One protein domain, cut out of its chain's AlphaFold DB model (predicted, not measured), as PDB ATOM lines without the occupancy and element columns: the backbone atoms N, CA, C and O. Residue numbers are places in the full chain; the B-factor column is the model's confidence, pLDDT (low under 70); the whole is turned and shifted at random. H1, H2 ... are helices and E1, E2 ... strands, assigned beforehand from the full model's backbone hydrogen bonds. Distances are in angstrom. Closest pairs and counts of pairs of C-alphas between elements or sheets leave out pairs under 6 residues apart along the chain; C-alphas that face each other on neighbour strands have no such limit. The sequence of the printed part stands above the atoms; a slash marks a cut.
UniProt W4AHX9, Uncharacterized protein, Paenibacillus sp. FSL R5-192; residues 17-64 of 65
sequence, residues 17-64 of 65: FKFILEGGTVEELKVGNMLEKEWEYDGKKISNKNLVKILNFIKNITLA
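What this domain is: This is residues 17 to 64 of the 65 residues of an uncharacterized protein of Paenibacillus sp. FSL R5-192 (UniProt W4AHX9). Two small strand hairpins, E1 with E2 and E3 with E4, stand at opposite ends of an open frame; short H1 joins them, and long H2 runs back from E4, a gap away from the first hairpin. The 48 printed residues include, in order, E1, E2, H1, E3, E4 and H2, with two antiparallel two-stranded sheets; the class is mixed. It is loose, with a radius of gyration of the C-alphas of 12.0 A and spans of 28 by 27 by 21 A.

How they stand to each other: Look first at the antiparallel hairpin of E1, residues 17 to 20, and E2, residues 26 to 30: N 17 and O 29 are 2.8 A apart, within hydrogen-bond range. H1, residues 31 to 35, follows. In the antiparallel hairpin of E3, residues 39 to 41, and E4, residues 44 to 46, find N 46 and O 39 within range at 2.8 A. H2, residues 48 to 64, is close to H1 but not clearly touching; their closest C-alphas, of Leu 35 and Asn 48, are 5.8 A apart. H2 is apart from E1 and E2. In H1 and H2 every O i to N i+4 pair is within range.

Where its parts are: Find C-alpha 17 at (158.377, 158.575, 163.911), where E1 begins. From C-alpha 48, H2 runs 24.8 A to C-alpha 64 at (146.126, 169.183, 158.545).

The domain as a whole: The farthest C-alphas, of Gly 43 and Ala 64, are 31.5 A apart. The printed part has no cut and no long link; pLDDT is under 70 at residue 22 and residues 61 to 64.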
ATOM      1  N   PHE A  17     159.317 158.173 162.871       80.81
ATOM      2  CA  PHE A  17     158.377 158.575 163.911       80.81
ATOM      3  C   PHE A  17     159.150 159.053 165.133       80.81
ATOM      4  O   PHE A  17     159.989 158.323 165.661       80.81
ATOM      5  N   LYS A  18     158.853 160.272 165.588       82.12
ATOM      6  CA  LYS A  18     159.351 160.799 166.859       82.12
ATOM      7  C   LYS A  18     158.243 160.750 167.896       82.12
ATOM      8  O   LYS A  18     157.115 161.131 167.597       82.12
ATOM      9  N   PHE A  19     158.566 160.307 169.101       79.12
ATOM     10  CA  PHE A  19     157.637 160.290 170.227       79.12
ATOM     11  C   PHE A  19     158.358 160.725 171.499       79.12
ATOM     12  O   PHE A  19     159.572 160.572 171.630       79.12
ATOM     13  N   ILE A  20     157.599 161.325 172.411       77.75
ATOM     14  CA  ILE A  20     158.099 161.815 173.693       77.75
ATOM     15  C   ILE A  20     157.637 160.830 174.761       77.75
ATOM     16  O   ILE A  20     156.443 160.558 174.873       77.75
ATOM     17  N   LEU A  21     158.583 160.288 175.520       78.00
ATOM     18  CA  LEU A  21     158.307 159.416 176.657       78.00
ATOM     19  C   LEU A  21     157.930 160.232 177.900       78.00
ATOM     20  O   LEU A  21     158.306 161.402 178.031       78.00
ATOM     21  N   GLU A  22     157.228 159.601 178.844       69.25
ATOM     22  CA  GLU A  22     157.009 160.173 180.176       69.25
ATOM     23  C   GLU A  22     158.375 160.430 180.836       69.25
ATOM     24  O   GLU A  22     159.115 159.504 181.159       69.25
ATOM     25  N   GLY A  23     158.756 161.707 180.941       79.94
ATOM     26  CA  GLY A  23     160.111 162.140 181.309       79.94
ATOM     27  C   GLY A  23     160.747 163.130 180.326       79.94
ATOM     28  O   GLY A  23     161.790 163.700 180.629       79.94
ATOM     29  N   GLY A  24     160.120 163.375 179.170       83.31
ATOM     30  CA  GLY A  24     160.561 164.385 178.200       83.31
ATOM     31  C   GLY A  24     161.644 163.909 177.230       83.31
ATOM     32  O   GLY A  24     162.051 164.668 176.350       83.31
ATOM     33  N   THR A  25     162.090 162.656 177.344       87.81
ATOM     34  CA  THR A  25     163.005 162.049 176.372       87.81
ATOM     35  C   THR A  25     162.302 161.902 175.027       87.81
ATOM     36  O   THR A  25     161.256 161.261 174.933       87.81
ATOM     37  N   VAL A  26     162.896 162.485 173.986       85.62
ATOM     38  CA  VAL A  26     162.464 162.299 172.597       85.62
ATOM     39  C   VAL A  26     163.182 161.083 172.030       85.62
ATOM     40  O   VAL A  26     164.408 161.078 171.935       85.62
ATOM     41  N   GLU A  27     162.420 160.088 171.597       85.19
ATOM     42  CA  GLU A  27     162.940 158.960 170.832       85.19
ATOM     43  C   GLU A  27     162.515 159.042 169.365       85.19
ATOM     44  O   GLU A  27     161.490 159.634 169.019       85.19
ATOM     45  N   GLU A  28     163.327 158.449 168.486       87.19
ATOM     46  CA  GLU A  28     163.080 158.375 167.048       87.19
ATOM     47  C   GLU A  28     163.174 156.921 166.573       87.19
ATOM     48  O   GLU A  28     164.197 156.258 166.746       87.19
ATOM     49  N   LEU A  29     162.115 156.431 165.930       87.06
ATOM     50  CA  LEU A  29     162.050 155.100 165.332       87.06
ATOM     51  C   LEU A  29     161.841 155.209 163.824       87.06
ATOM     52  O   LEU A  29     160.957 155.921 163.349       87.06
ATOM     53  N   LYS A  30     162.636 154.457 163.058       89.12
ATOM     54  CA  LYS A  30     162.370 154.245 161.631       89.12
ATOM     55  C   LYS A  30     161.158 153.336 161.468       89.12
ATOM     56  O   LYS A  30     161.045 152.339 162.181       89.12
ATOM     57  N   VAL A  31     160.307 153.631 160.490       86.81
ATOM     58  CA  VAL A  31     159.120 152.821 160.190       86.81
ATOM     59  C   VAL A  31     159.496 151.377 159.864       86.81
ATOM     60  O   VAL A  31     158.842 150.467 160.362       86.81
ATOM     61  N   GLY A  32     160.578 151.141 159.112       86.12
ATOM     62  CA  GLY A  32     161.081 149.791 158.838       86.12
ATOM     63  C   GLY A  32     161.289 148.978 160.119       86.12
ATOM     64  O   GLY A  32     160.730 147.893 160.255       86.12
ATOM     65  N   ASN A  33     161.955 149.562 161.119       87.12
ATOM     66  CA  ASN A  33     162.188 148.917 162.416       87.12
ATOM     67  C   ASN A  33     160.884 148.661 163.191       87.12
ATOM     68  O   ASN A  33     160.823 147.752 164.016       87.12
ATOM     69  N   MET A  34     159.847 149.480 162.985       87.62
ATOM     70  CA  MET A  34     158.532 149.233 163.582       87.62
ATOM     71  C   MET A  34     157.858 148.031 162.917       87.62
ATOM     72  O   MET A  34     157.272 147.216 163.616       87.62
ATOM     73  N   LEU A  35     157.967 147.891 161.595       87.38
ATOM     74  CA  LEU A  35     157.345 146.800 160.835       87.38
ATOM     75  C   LEU A  35     158.004 145.430 161.069       87.38
ATOM     76  O   LEU A  35     157.381 144.405 160.801       87.38
ATOM     77  N   GLU A  36     159.241 145.402 161.561       87.81
ATOM     78  CA  GLU A  36     159.942 144.170 161.954       87.81
ATOM     79  C   GLU A  36     159.495 143.632 163.323       87.81
ATOM     80  O   GLU A  36     159.747 142.470 163.643       87.81
ATOM     81  N   LYS A  37     158.835 144.459 164.141       87.88
ATOM     82  CA  LYS A  37     158.368 144.085 165.481       87.88
ATOM     83  C   LYS A  37     156.933 143.566 165.439       87.88
ATOM     84  O   LYS A  37     156.121 144.021 164.637       87.88
ATOM     85  N   GLU A  38     156.592 142.660 166.354       90.50
ATOM     86  CA  GLU A  38     155.189 142.336 166.618       90.50
ATOM     87  C   GLU A  38     154.557 143.446 167.462       90.50
ATOM     88  O   GLU A  38     155.084 143.823 168.508       90.50
ATOM     89  N   TRP A  39     153.419 143.960 166.998       90.50
ATOM     90  CA  TRP A  39     152.646 144.970 167.713       90.50
ATOM     91  C   TRP A  39     151.362 144.363 168.241       90.50
ATOM     92  O   TRP A  39     150.703 143.582 167.556       90.50
ATOM     93  N   GLU A  40     150.985 144.770 169.442       93.56
ATOM     94  CA  GLU A  40     149.756 144.357 170.095       93.56
ATOM     95  C   GLU A  40     149.052 145.585 170.666       93.56
ATOM     96  O   GLU A  40     149.695 146.502 171.179       93.56
ATOM     97  N   TYR A  41     147.727 145.604 170.569       90.00
ATOM     98  CA  TYR A  41     146.889 146.555 171.282       90.00
ATOM     99  C   TYR A  41     145.725 145.794 171.901       90.00
ATOM    100  O   TYR A  41     145.024 145.068 171.194       90.00
ATOM    101  N   ASP A  42     145.545 145.948 173.212       94.06
ATOM    102  CA  ASP A  42     144.462 145.305 173.964       94.06
ATOM    103  C   ASP A  42     144.422 143.771 173.770       94.06
ATOM    104  O   ASP A  42     143.402 143.184 173.404       94.06
ATOM    105  N   GLY A  43     145.576 143.105 173.904       93.69
ATOM    106  CA  GLY A  43     145.673 141.648 173.744       93.69
ATOM    107  C   GLY A  43     145.612 141.148 172.295       93.69
ATOM    108  O   GLY A  43     145.658 139.940 172.058       93.69
ATOM    109  N   LYS A  44     145.457 142.038 171.303       93.00
ATOM    110  CA  LYS A  44     145.286 141.669 169.889       93.00
ATOM    111  C   LYS A  44     146.475 142.092 169.045       93.00
ATOM    112  O   LYS A  44     146.804 143.275 168.954       93.00
ATOM    113  N   LYS A  45     147.059 141.120 168.343       94.38
ATOM    114  CA  LYS A  45     148.137 141.367 167.382       94.38
ATOM    115  C   LYS A  45     147.666 142.275 166.244       94.38
ATOM    116  O   LYS A  45     146.639 142.032 165.606       94.38
ATOM    117  N   ILE A  46     148.456 143.300 165.953       92.44
ATOM    118  CA  ILE A  46     148.267 144.223 164.839       92.44
ATOM    119  C   ILE A  46     149.124 143.729 163.674       92.44
ATOM    120  O   ILE A  46     150.341 143.631 163.777       92.44
ATOM    121  N   SER A  47     148.493 143.440 162.535       91.06
ATOM    122  CA  SER A  47     149.237 143.093 161.320       91.06
ATOM    123  C   SER A  47     150.011 144.295 160.772       91.06
ATOM    124  O   SER A  47     149.525 145.427 160.835       91.06
ATOM    125  N   ASN A  48     151.145 144.050 160.114       87.00
ATOM    126  CA  ASN A  48     151.953 145.104 159.480       87.00
ATOM    127  C   ASN A  48     151.132 145.994 158.534       87.00
ATOM    128  O   ASN A  48     151.280 147.212 158.528       87.00
ATOM    129  N   LYS A  49     150.190 145.409 157.782       86.44
ATOM    130  CA  LYS A  49     149.276 146.163 156.910       86.44
ATOM    131  C   LYS A  49     148.405 147.149 157.696       86.44
ATOM    132  O   LYS A  49     148.187 148.268 157.236       86.44
ATOM    133  N   ASN A  50     147.883 146.739 158.852       88.00
ATOM    134  CA  ASN A  50     147.078 147.612 159.704       88.00
ATOM    135  C   ASN A  50     147.946 148.652 160.416       88.00
ATOM    136  O   ASN A  50     147.530 149.804 160.498       88.00
ATOM    137  N   LEU A  51     149.163 148.291 160.832       88.75
ATOM    138  CA  LEU A  51     150.120 149.236 161.404       88.75
ATOM    139  C   LEU A  51     150.438 150.367 160.416       88.75
ATOM    140  O   LEU A  51     150.280 151.532 160.757       88.75
ATOM    141  N   VAL A  52     150.751 150.049 159.155       85.81
ATOM    142  CA  VAL A  52     150.981 151.064 158.106       85.81
ATOM    143  C   VAL A  52     149.764 151.976 157.907       85.81
ATOM    144  O   VAL A  52     149.923 153.179 157.706       85.81
ATOM    145  N   LYS A  53     148.536 151.444 157.975       85.81
ATOM    146  CA  LYS A  53     147.318 152.270 157.889       85.81
ATOM    147  C   LYS A  53     147.201 153.246 159.059       85.81
ATOM    148  O   LYS A  53     146.872 154.404 158.827       85.81
ATOM    149  N   ILE A  54     147.484 152.791 160.280       86.38
ATOM    150  CA  ILE A  54     147.472 153.629 161.486       86.38
ATOM    151  C   ILE A  54     148.518 154.742 161.360       86.38
ATOM    152  O   ILE A  54     148.192 155.911 161.546       86.38
ATOM    153  N   LEU A  55     149.748 154.401 160.967       84.75
ATOM    154  CA  LEU A  55     150.821 155.384 160.805       84.75
ATOM    155  C   LEU A  55     150.477 156.435 159.735       84.75
ATOM    156  O   LEU A  55     150.672 157.629 159.960       84.75
ATOM    157  N   ASN A  56     149.909 156.019 158.596       81.62
ATOM    158  CA  ASN A  56     149.454 156.949 157.553       81.62
ATOM    159  C   ASN A  56     148.312 157.854 158.040       81.62
ATOM    160  O   ASN A  56     148.265 159.028 157.683       81.62
ATOM    161  N   PHE A  57     147.393 157.321 158.849       82.00
ATOM    162  CA  PHE A  57     146.304 158.103 159.429       82.00
ATOM    163  C   PHE A  57     146.834 159.209 160.352       82.00
ATOM    164  O   PHE A  57     146.444 160.362 160.192       82.00
ATOM    165  N   ILE A  58     147.779 158.886 161.243       79.00
ATOM    166  CA  ILE A  58     148.411 159.862 162.146       79.00
ATOM    167  C   ILE A  58     149.155 160.943 161.349       79.00
ATOM    168  O   ILE A  58     148.953 162.127 161.601       79.00
ATOM    169  N   LYS A  59     149.954 160.551 160.344       75.06
ATOM    170  CA  LYS A  59     150.693 161.488 159.477       75.06
ATOM    171  C   LYS A  59     149.774 162.518 158.816       75.06
ATOM    172  O   LYS A  59     150.121 163.693 158.760       75.06
ATOM    173  N   ASN A  60     148.610 162.088 158.330       70.38
ATOM    174  CA  ASN A  60     147.646 162.988 157.700       70.38
ATOM    175  C   ASN A  60     147.032 163.983 158.691       70.38
ATOM    176  O   ASN A  60     146.799 165.122 158.307       70.38
ATOM    177  N   ILE A  61     146.792 163.575 159.942       66.00
ATOM    178  CA  ILE A  61     146.314 164.493 160.988       66.00
ATOM    179  C   ILE A  61     147.367 165.572 161.252       66.00
ATOM    180  O   ILE A  61     147.034 166.747 161.249       66.00
ATOM    181  N   THR A  62     148.642 165.197 161.385       61.56
ATOM    182  CA  THR A  62     149.731 166.154 161.646       61.56
ATOM    183  C   THR A  62     149.946 167.173 160.523       61.56
ATOM    184  O   THR A  62     150.483 168.239 160.782       61.56
ATOM    185  N   LEU A  63     149.574 166.855 159.279       60.22
ATOM    186  CA  LEU A  63     149.689 167.777 158.139       60.22
ATOM    187  C   LEU A  63     148.473 168.700 157.967       60.22
ATOM    188  O   LEU A  63     148.525 169.607 157.139       60.22
ATOM    189  N   ALA A  64     147.365 168.418 158.656       61.09
ATOM    190  CA  ALA A  64     146.126 169.183 158.545       61.09
ATOM    191  C   ALA A  64     146.029 170.343 159.559       61.09
ATOM    192  O   ALA A  64     145.156 171.194 159.384       61.09
TER     193      ALA A  64